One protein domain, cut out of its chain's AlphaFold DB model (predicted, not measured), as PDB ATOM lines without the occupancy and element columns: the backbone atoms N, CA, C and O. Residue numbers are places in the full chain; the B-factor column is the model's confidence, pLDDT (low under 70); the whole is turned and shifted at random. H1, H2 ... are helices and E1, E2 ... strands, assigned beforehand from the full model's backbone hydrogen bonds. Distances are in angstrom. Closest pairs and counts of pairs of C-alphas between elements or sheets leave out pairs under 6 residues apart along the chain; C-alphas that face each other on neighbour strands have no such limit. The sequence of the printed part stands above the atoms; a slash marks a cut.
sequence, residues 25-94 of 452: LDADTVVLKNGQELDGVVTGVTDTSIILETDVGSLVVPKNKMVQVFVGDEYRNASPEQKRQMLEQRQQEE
ATOM      1  N   LEU A  25      77.750 121.068 135.682       48.88
ATOM      2  CA  LEU A  25      79.120 121.576 135.924       48.88
ATOM      3  C   LEU A  25      80.161 120.562 136.445       48.88
ATOM      4  O   LEU A  25      81.333 120.916 136.503       48.88
ATOM      5  N   ASP A  26      79.779 119.319 136.751       56.19
ATOM      6  CA  ASP A  26      80.722 118.242 137.093       56.19
ATOM      7  C   ASP A  26      80.645 117.147 136.018       56.19
ATOM      8  O   ASP A  26      79.730 116.325 136.023       56.19
ATOM      9  N   ALA A  27      81.583 117.168 135.068       60.44
ATOM     10  CA  ALA A  27      81.755 116.131 134.051       60.44
ATOM     11  C   ALA A  27      83.218 115.669 134.024       60.44
ATOM     12  O   ALA A  27      84.141 116.486 134.019       60.44
ATOM     13  N   ASP A  28      83.424 114.356 133.992       79.62
ATOM     14  CA  ASP A  28      84.732 113.719 133.917       79.62
ATOM     15  C   ASP A  28      85.108 113.441 132.451       79.62
ATOM     16  O   ASP A  28      84.252 113.201 131.594       79.62
ATOM     17  N   THR A  29      86.408 113.438 132.154       83.19
ATOM     18  CA  THR A  29      86.953 113.007 130.857       83.19
ATOM     19  C   THR A  29      87.777 111.736 131.039       83.19
ATOM     20  O   THR A  29      88.826 111.735 131.687       83.19
ATOM     21  N   VAL A  30      87.326 110.636 130.441       85.94
ATOM     22  CA  VAL A  30      87.999 109.332 130.490       85.94
ATOM     23  C   VAL A  30      88.809 109.123 129.212       85.94
ATOM     24  O   VAL A  30      88.249 109.071 128.119       85.94
ATOM     25  N   VAL A  31      90.128 108.958 129.335       87.81
ATOM     26  CA  VAL A  31      91.033 108.729 128.197       87.81
ATOM     27  C   VAL A  31      91.344 107.239 128.070       87.81
ATOM     28  O   VAL A  31      91.855 106.608 128.999       87.81
ATOM     29  N   LEU A  32      91.050 106.658 126.908       89.62
ATOM     30  CA  LEU A  32      91.258 105.244 126.595       89.62
ATOM     31  C   LEU A  32      92.597 104.975 125.885       89.62
ATOM     32  O   LEU A  32      93.160 105.833 125.210       89.62
ATOM     33  N   LYS A  33      93.083 103.728 125.961       87.94
ATOM     34  CA  LYS A  33      94.356 103.268 125.359       87.94
ATOM     35  C   LYS A  33      94.413 103.312 123.827       87.94
ATOM     36  O   LYS A  33      95.487 103.152 123.260       87.94
ATOM     37  N   ASN A  34      93.284 103.524 123.155       84.69
ATOM     38  CA  ASN A  34      93.205 103.804 121.717       84.69
ATOM     39  C   ASN A  34      93.267 105.312 121.388       84.69
ATOM     40  O   ASN A  34      93.098 105.673 120.227       84.69
ATOM     41  N   GLY A  35      93.470 106.188 122.381       81.94
ATOM     42  CA  GLY A  35      93.443 107.646 122.222       81.94
ATOM     43  C   GLY A  35      92.035 108.248 122.137       81.94
ATOM     44  O   GLY A  35      91.900 109.415 121.788       81.94
ATOM     45  N   GLN A  36      90.989 107.469 122.426       88.06
ATOM     46  CA  GLN A  36      89.615 107.963 122.475       88.06
ATOM     47  C   GLN A  36      89.332 108.616 123.832       88.06
ATOM     48  O   GLN A  36      89.544 107.999 124.875       88.06
ATOM     49  N   GLU A  37      88.812 109.838 123.802       89.69
ATOM     50  CA  GLU A  37      88.274 110.534 124.972       89.69
ATOM     51  C   GLU A  37      86.766 110.234 125.089       89.69
ATOM     52  O   GLU A  37      86.074 110.082 124.075       89.69
ATOM     53  N   LEU A  38      86.268 110.090 126.317       88.62
ATOM     54  CA  LEU A  38      84.857 109.881 126.645       88.62
ATOM     55  C   LEU A  38      84.444 110.863 127.747       88.62
ATOM     56  O   LEU A  38      84.927 110.755 128.875       88.62
ATOM     57  N   ASP A  39      83.531 111.772 127.418       88.06
ATOM     58  CA  ASP A  39      82.947 112.733 128.356       88.06
ATOM     59  C   ASP A  39      81.742 112.097 129.078       88.06
ATOM     60  O   ASP A  39      80.895 111.458 128.442       88.06
ATOM     61  N   GLY A  40      81.636 112.276 130.396       86.12
ATOM     62  CA  GLY A  40      80.475 111.850 131.187       86.12
ATOM     63  C   GLY A  40      80.727 111.898 132.695       86.12
ATOM     64  O   GLY A  40      81.823 112.216 133.132       86.12
ATOM     65  N   VAL A  41      79.729 111.572 133.514       86.00
ATOM     66  CA  VAL A  41      79.850 111.589 134.986       86.00
ATOM     67  C   VAL A  41      80.183 110.190 135.505       86.00
ATOM     68  O   VAL A  41      79.470 109.233 135.184       86.00
ATOM     69  N   VAL A  42      81.220 110.020 136.331       85.31
ATOM     70  CA  VAL A  42      81.509 108.718 136.960       85.31
ATOM     71  C   VAL A  42      80.480 108.428 138.060       85.31
ATOM     72  O   VAL A  42      80.570 108.890 139.194       85.31
ATOM     73  N   THR A  43      79.473 107.620 137.728       85.56
ATOM     74  CA  THR A  43      78.320 107.329 138.600       85.56
ATOM     75  C   THR A  43      78.504 106.111 139.504       85.56
ATOM     76  O   THR A  43      77.704 105.915 140.432       85.56
ATOM     77  N   GLY A  44      79.548 105.314 139.260       80.25
ATOM     78  CA  GLY A  44      79.954 104.170 140.074       80.25
ATOM     79  C   GLY A  44      81.315 103.603 139.654       80.25
ATOM     80  O   GLY A  44      81.744 103.756 138.512       80.25
ATOM     81  N   VAL A  45      81.990 102.923 140.581       85.88
ATOM     82  CA  VAL A  45      83.301 102.286 140.375       85.88
ATOM     83  C   VAL A  45      83.245 100.857 140.915       85.88
ATOM     84  O   VAL A  45      82.640 100.609 141.953       85.88
ATOM     85  N   THR A  46      83.870  99.919 140.206       87.62
ATOM     86  CA  THR A  46      84.107  98.536 140.647       87.62
ATOM     87  C   THR A  46      85.607  98.242 140.614       87.62
ATOM     88  O   THR A  46      86.403  99.060 140.145       87.62
ATOM     89  N   ASP A  47      86.022  97.057 141.053       81.88
ATOM     90  CA  ASP A  47      87.427  96.630 141.017       81.88
ATOM     91  C   ASP A  47      87.999  96.668 139.589       81.88
ATOM     92  O   ASP A  47      89.128  97.112 139.380       81.88
ATOM     93  N   THR A  48      87.194  96.288 138.589       90.56
ATOM     94  CA  THR A  48      87.630  96.077 137.195       90.56
ATOM     95  C   THR A  48      87.124  97.116 136.190       90.56
ATOM     96  O   THR A  48      87.655  97.183 135.079       90.56
ATOM     97  N   SER A  49      86.142  97.954 136.540       91.25
ATOM     98  CA  SER A  49      85.531  98.943 135.636       91.25
ATOM     99  C   SER A  49      85.062 100.210 136.352       91.25
ATOM    100  O   SER A  49      84.873 100.213 137.565       91.25
ATOM    101  N   ILE A  50      84.799 101.266 135.588       88.56
ATOM    102  CA  ILE A  50      83.971 102.403 136.009       88.56
ATOM    103  C   ILE A  50      82.645 102.401 135.238       88.56
ATOM    104  O   ILE A  50      82.539 101.795 134.169       88.56
ATOM    105  N   ILE A  51      81.642 103.080 135.785       88.94
ATOM    106  CA  ILE A  51      80.348 103.336 135.150       88.94
ATOM    107  C   ILE A  51      80.281 104.837 134.869       88.94
ATOM    108  O   ILE A  51      80.268 105.645 135.797       88.94
ATOM    109  N   LEU A  52      80.270 105.196 133.588       90.38
ATOM    110  CA  LEU A  52      80.261 106.567 133.089       90.38
ATOM    111  C   LEU A  52      78.859 106.881 132.547       90.38
ATOM    112  O   LEU A  52      78.384 106.200 131.642       90.38
ATOM    113  N   GLU A  53      78.174 107.877 133.099       87.50
ATOM    114  CA  GLU A  53      76.903 108.369 132.557       87.50
ATOM    115  C   GLU A  53      77.193 109.450 131.514       87.50
ATOM    116  O   GLU A  53      77.669 110.534 131.839       87.50
ATOM    117  N   THR A  54      76.966 109.110 130.246       88.50
ATOM    118  CA  THR A  54      77.220 109.966 129.076       88.50
ATOM    119  C   THR A  54      75.905 110.500 128.506       88.50
ATOM    120  O   THR A  54      74.841 109.943 128.783       88.50
ATOM    121  N   ASP A  55      75.966 111.489 127.611       81.88
ATOM    122  CA  ASP A  55      74.815 112.016 126.851       81.88
ATOM    123  C   ASP A  55      73.992 110.930 126.119       81.88
ATOM    124  O   ASP A  55      72.814 111.122 125.815       81.88
ATOM    125  N   VAL A  56      74.613 109.782 125.818       79.56
ATOM    126  CA  VAL A  56      74.010 108.634 125.112       79.56
ATOM    127  C   VAL A  56      73.484 107.565 126.093       79.56
ATOM    128  O   VAL A  56      72.828 106.606 125.685       79.56
ATOM    129  N   GLY A  57      73.740 107.729 127.393       82.69
ATOM    130  CA  GLY A  57      73.357 106.822 128.475       82.69
ATOM    131  C   GLY A  57      74.549 106.277 129.271       82.69
ATOM    132  O   GLY A  57      75.697 106.699 129.108       82.69
ATOM    133  N   SER A  58      74.266 105.317 130.154       88.38
ATOM    134  CA  SER A  58      75.268 104.685 131.020       88.38
ATOM    135  C   SER A  58      76.160 103.699 130.252       88.38
ATOM    136  O   SER A  58      75.672 102.780 129.589       88.38
ATOM    137  N   LEU A  59      77.477 103.875 130.370       90.94
ATOM    138  CA  LEU A  59      78.520 103.105 129.700       90.94
ATOM    139  C   LEU A  59      79.480 102.493 130.731       90.94
ATOM    140  O   LEU A  59      80.060 103.196 131.556       90.94
ATOM    141  N   VAL A  60      79.701 101.178 130.659       91.69
ATOM    142  CA  VAL A  60      80.667 100.483 131.528       91.69
ATOM    143  C   VAL A  60      82.034 100.431 130.845       91.69
ATOM    144  O   VAL A  60      82.190  99.798 129.798       91.69
ATOM    145  N   VAL A  61      83.040 101.070 131.446       90.06
ATOM    146  CA  VAL A  61      84.402 101.191 130.905       90.06
ATOM    147  C   VAL A  61      85.383 100.363 131.752       90.06
ATOM    148  O   VAL A  61      85.653 100.715 132.902       90.06
ATOM    149  N   PRO A  62      85.948  99.257 131.228       90.69
ATOM    150  CA  PRO A  62      86.949  98.461 131.942       90.69
ATOM    151  C   PRO A  62      88.248  99.237 132.203       90.69
ATOM    152  O   PRO A  62      88.838  99.783 131.268       90.69
ATOM    153  N   LYS A  63      88.759  99.210 133.444       90.62
ATOM    154  CA  LYS A  63      90.000  99.903 133.847       90.62
ATOM    155  C   LYS A  63      91.198  99.506 132.986       90.62
ATOM    156  O   LYS A  63      92.003 100.353 132.623       90.62
ATOM    157  N   ASN A  64      91.282  98.241 132.566       89.19
ATOM    158  CA  ASN A  64      92.373  97.763 131.713       89.19
ATOM    159  C   ASN A  64      92.416  98.407 130.308       89.19
ATOM    160  O   ASN A  64      93.471  98.349 129.669       89.19
ATOM    161  N   LYS A  65      91.329  99.047 129.848       88.12
ATOM    162  CA  LYS A  65      91.255  99.827 128.598       88.12
ATOM    163  C   LYS A  65      91.520 101.324 128.786       88.12
ATOM    164  O   LYS A  65      91.715 102.009 127.784       88.12
ATOM    165  N   MET A  66      91.525 101.829 130.017       88.44
ATOM    166  CA  MET A  66      91.777 103.240 130.318       88.44
ATOM    167  C   MET A  66      93.280 103.533 130.382       88.44
ATOM    168  O   MET A  66      94.075 102.648 130.700       88.44
ATOM    169  N   VAL A  67      93.658 104.769 130.064       87.00
ATOM    170  CA  VAL A  67      94.963 105.367 130.385       87.00
ATOM    171  C   VAL A  67      94.817 106.208 131.646       87.00
ATOM    172  O   VAL A  67      95.562 106.012 132.597       87.00
ATOM    173  N   GLN A  68      93.841 107.119 131.665       84.12
ATOM    174  CA  GLN A  68      93.662 108.080 132.749       84.12
ATOM    175  C   GLN A  68      92.209 108.566 132.821       84.12
ATOM    176  O   GLN A  68      91.456 108.453 131.851       84.12
ATOM    177  N   VAL A  69      91.831 109.118 133.971       83.75
ATOM    178  CA  VAL A  69      90.577 109.853 134.176       83.75
ATOM    179  C   VAL A  69      90.949 111.244 134.675       83.75
ATOM    180  O   VAL A  69      91.732 111.367 135.619       83.75
ATOM    181  N   PHE A  70      90.399 112.272 134.037       82.31
ATOM    182  CA  PHE A  70      90.515 113.665 134.449       82.31
ATOM    183  C   PHE A  70      89.163 114.126 134.989       82.31
ATOM    184  O   PHE A  70      88.140 113.910 134.343       82.31
ATOM    185  N   VAL A  71      89.167 114.730 136.174       76.44
ATOM    186  CA  VAL A  71      87.958 115.212 136.853       76.44
ATOM    187  C   VAL A  71      87.798 116.699 136.556       76.44
ATOM    188  O   VAL A  71      88.700 117.483 136.854       76.44
ATOM    189  N   GLY A  72      86.656 117.083 135.987       71.62
ATOM    190  CA  GLY A  72      86.316 118.473 135.693       71.62
ATOM    191  C   GLY A  72      86.942 119.070 134.424       71.62
ATOM    192  O   GLY A  72      87.729 118.463 133.695       71.62
ATOM    193  N   ASP A  73      86.558 120.321 134.169       68.00
ATOM    194  CA  ASP A  73      86.718 121.022 132.888       68.00
ATOM    195  C   ASP A  73      88.164 121.414 132.507       68.00
ATOM    196  O   ASP A  73      88.389 121.860 131.377       68.00
ATOM    197  N   GLU A  74      89.154 121.271 133.397       72.50
ATOM    198  CA  GLU A  74      90.535 121.721 133.138       72.50
ATOM    199  C   GLU A  74      91.176 120.984 131.957       72.50
ATOM    200  O   GLU A  74      91.676 121.618 131.028       72.50
ATOM    201  N   TYR A  75      91.105 119.648 131.944       76.44
ATOM    202  CA  TYR A  75      91.629 118.850 130.831       76.44
ATOM    203  C   TYR A  75      90.818 119.079 129.548       76.44
ATOM    204  O   TYR A  75      91.385 119.136 128.457       76.44
ATOM    205  N   ARG A  76      89.497 119.259 129.662       71.81
ATOM    206  CA  ARG A  76      88.590 119.458 128.522       71.81
ATOM    207  C   ARG A  76      88.888 120.750 127.754       71.81
ATOM    208  O   ARG A  76      88.865 120.743 126.525       71.81
ATOM    209  N   ASN A  77      89.206 121.826 128.477       77.06
ATOM    210  CA  ASN A  77      89.501 123.150 127.920       77.06
ATOM    211  C   ASN A  77      91.002 123.405 127.658       77.06
ATOM    212  O   ASN A  77      91.352 124.435 127.077       77.06
ATOM    213  N   ALA A  78      91.890 122.493 128.065       79.25
ATOM    214  CA  ALA A  78      93.326 122.585 127.810       79.25
ATOM    215  C   ALA A  78      93.658 122.549 126.305       79.25
ATOM    216  O   ALA A  78      93.017 121.854 125.511       79.25
ATOM    217  N   SER A  79      94.714 123.264 125.900       80.38
ATOM    218  CA  SER A  79      95.204 123.211 124.520       80.38
ATOM    219  C   SER A  79      95.713 121.801 124.156       80.38
ATOM    220  O   SER A  79      96.131 121.048 125.041       80.38
ATOM    221  N   PRO A  80      95.774 121.426 122.863       79.81
ATOM    222  CA  PRO A  80      96.318 120.127 122.447       79.81
ATOM    223  C   PRO A  80      97.773 119.875 122.878       79.81
ATOM    224  O   PRO A  80      98.199 118.725 122.964       79.81
ATOM    225  N   GLU A  81      98.536 120.936 123.151       77.88
ATOM    226  CA  GLU A  81      99.901 120.855 123.683       77.88
ATOM    227  C   GLU A  81      99.891 120.658 125.208       77.88
ATOM    228  O   GLU A  81     100.619 119.811 125.721       77.88
ATOM    229  N   GLN A  82      98.998 121.349 125.926       80.38
ATOM    230  CA  GLN A  82      98.805 121.182 127.371       80.38
ATOM    231  C   GLN A  82      98.256 119.792 127.730       80.38
ATOM    232  O   GLN A  82      98.757 119.170 128.664       80.38
ATOM    233  N   LYS A  83      97.300 119.252 126.954       81.81
ATOM    234  CA  LYS A  83      96.804 117.872 127.120       81.81
ATOM    235  C   LYS A  83      97.936 116.841 127.060       81.81
ATOM    236  O   LYS A  83      97.961 115.908 127.860       81.81
ATOM    237  N   ARG A  84      98.896 117.019 126.141       80.94
ATOM    238  CA  ARG A  84     100.085 116.153 126.039       80.94
ATOM    239  C   ARG A  84     101.002 116.306 127.247       80.94
ATOM    240  O   ARG A  84     101.360 115.298 127.839       80.94
ATOM    241  N   GLN A  85     101.302 117.539 127.656       82.88
ATOM    242  CA  GLN A  85     102.133 117.807 128.837       82.88
ATOM    243  C   GLN A  85     101.542 117.191 130.116       82.88
ATOM    244  O   GLN A  85     102.275 116.568 130.877       82.88
ATOM    245  N   MET A  86     100.222 117.279 130.322       81.75
ATOM    246  CA  MET A  86      99.539 116.645 131.460       81.75
ATOM    247  C   MET A  86      99.656 115.110 131.443       81.75
ATOM    248  O   MET A  86      99.938 114.507 132.479       81.75
ATOM    249  N   LEU A  87      99.478 114.479 130.276       81.56
ATOM    250  CA  LEU A  87      99.623 113.027 130.109       81.56
ATOM    251  C   LEU A  87     101.077 112.558 130.293       81.56
ATOM    252  O   LEU A  87     101.306 111.521 130.913       81.56
ATOM    253  N   GLU A  88     102.050 113.307 129.771       82.25
ATOM    254  CA  GLU A  88     103.481 113.003 129.888       82.25
ATOM    255  C   GLU A  88     103.978 113.176 131.332       82.25
ATOM    256  O   GLU A  88     104.660 112.289 131.846       82.25
ATOM    257  N   GLN A  89     103.577 114.250 132.023       83.31
ATOM    258  CA  GLN A  89     103.938 114.483 133.423       83.31
ATOM    259  C   GLN A  89     103.384 113.383 134.342       83.31
ATOM    260  O   GLN A  89     104.139 112.793 135.116       83.31
ATOM    261  N   ARG A  90     102.094 113.036 134.217       77.44
ATOM    262  CA  ARG A  90     101.485 111.953 135.010       77.44
ATOM    263  C   ARG A  90     102.143 110.594 134.765       77.44
ATOM    264  O   ARG A  90     102.285 109.818 135.705       77.44
ATOM    265  N   GLN A  91     102.551 110.299 133.529       79.75
ATOM    266  CA  GLN A  91     103.267 109.058 133.220       79.75
ATOM    267  C   GLN A  91     104.672 109.030 133.836       79.75
ATOM    268  O   GLN A  91     105.097 107.972 134.292       79.75
ATOM    269  N   GLN A  92     105.364 110.174 133.907       78.50
ATOM    270  CA  GLN A  92     106.660 110.279 134.588       78.50
ATOM    271  C   GLN A  92     106.527 110.090 136.108       78.50
ATOM    272  O   GLN A  92     107.300 109.328 136.691       78.50
ATOM    273  N   GLU A  93     105.516 110.698 136.736       77.75
ATOM    274  CA  GLU A  93     105.188 110.502 138.160       77.75
ATOM    275  C   GLU A  93     104.880 109.017 138.467       77.75
ATOM    276  O   GLU A  93     105.437 108.439 139.401       77.75
ATOM    277  N   GLU A  94     104.079 108.354 137.624       70.88
ATOM    278  CA  GLU A  94     103.776 106.919 137.745       70.88
ATOM    279  C   GLU A  94     104.962 105.977 137.459       70.88
ATOM    280  O   GLU A  94     104.945 104.829 137.919       70.88
TER     281      GLU A  94
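AT A GLANCE: This is residues 25 to 94 of the 452 residues of an uncharacterized protein of Leptospiraceae bacterium (UniProt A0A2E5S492). A strongly twisted sheet of five antiparallel strands bends sharply within E2, making two wings: E3 and E4 with the later part of E2, and E1 and E5 with its earlier part. A long helix, H2, runs past the E5 side of the sheet, at the opposite end of the domain from E4, with the short helix H1 over E1 before it in the chain. The printed part has 70 residues, with five named strands followed by two named helices, in the order E1 E2 E3 E4 E5 H1 H2; the sheet's order is E4 E3 E2 E1 E5. The class is mixed, helices and strands. The whole is compact, with a radius of gyration of the C-alphas of 12.1 A, and rounded, spanning 30 by 26 by 18 A.

IN THESE COORDINATES: E1, residues 28 to 32, begins with C-alpha 28 at (84.732, 113.719, 133.917) and is 13.0 A long from first to last C-alpha. E2, residues 37 to 45, measures 18.2 A and bends by 82 degrees at residue 41. E3, residues 49 to 54, measures 15.3 A; E4, residues 57 to 62, 16.3 A, with C-alpha 57 at (73.357, 106.822, 128.475); E5, residues 66 to 71, 14.2 A. H1, residues 73 to 77, measures 6.1 A. H2, residues 80 to 94, measures 21.5 A and ends with C-alpha 94 at (103.776, 106.919, 137.745).

HOW THE PARTS SIT: E1 to E4 form a meander, each strand the antiparallel neighbour of the one before. The pairing of E2 is staggered: residues 37 to 40 pair with E1, and residues 41 to 45 with E3. In the hairpin of E1 and E2, N 28 and O 40 are 2.8 A apart; in that of E2 and E3, N 43 and O 51 are 2.9 A apart. In the hairpin of E3 and E4, N 57 and O 54 are 2.8 A apart. E5 is antiparallel to E1 at 166 degrees, with N 29 and O 70 2.8 A apart. The edge strands E4 and E5 meet only through their link. E3 and E5 are apart. H1 is on the sheet, over E1; the closest C-alphas of these two are those of Thr 29 and Arg 76, 7.1 A apart. H2 only grazes the sheet, with its residues 86 to 91. H1 and H2 are close but not clearly touching, with the C-alphas of Tyr 75 and Lys 83 closest at 6.4 A. In H1 every O i to N i+4 pair is within hydrogen-bond range; in H2, 10 of 11 are.

THE WHOLE: The two C-alphas farthest apart are those of Val 56 and Gln 92, at 34.0 A. The printed part has no cut, and each link between named elements is tight. The mean pLDDT of the printed part is 82.4; residues 25 to 27 and residue 73 are under 70.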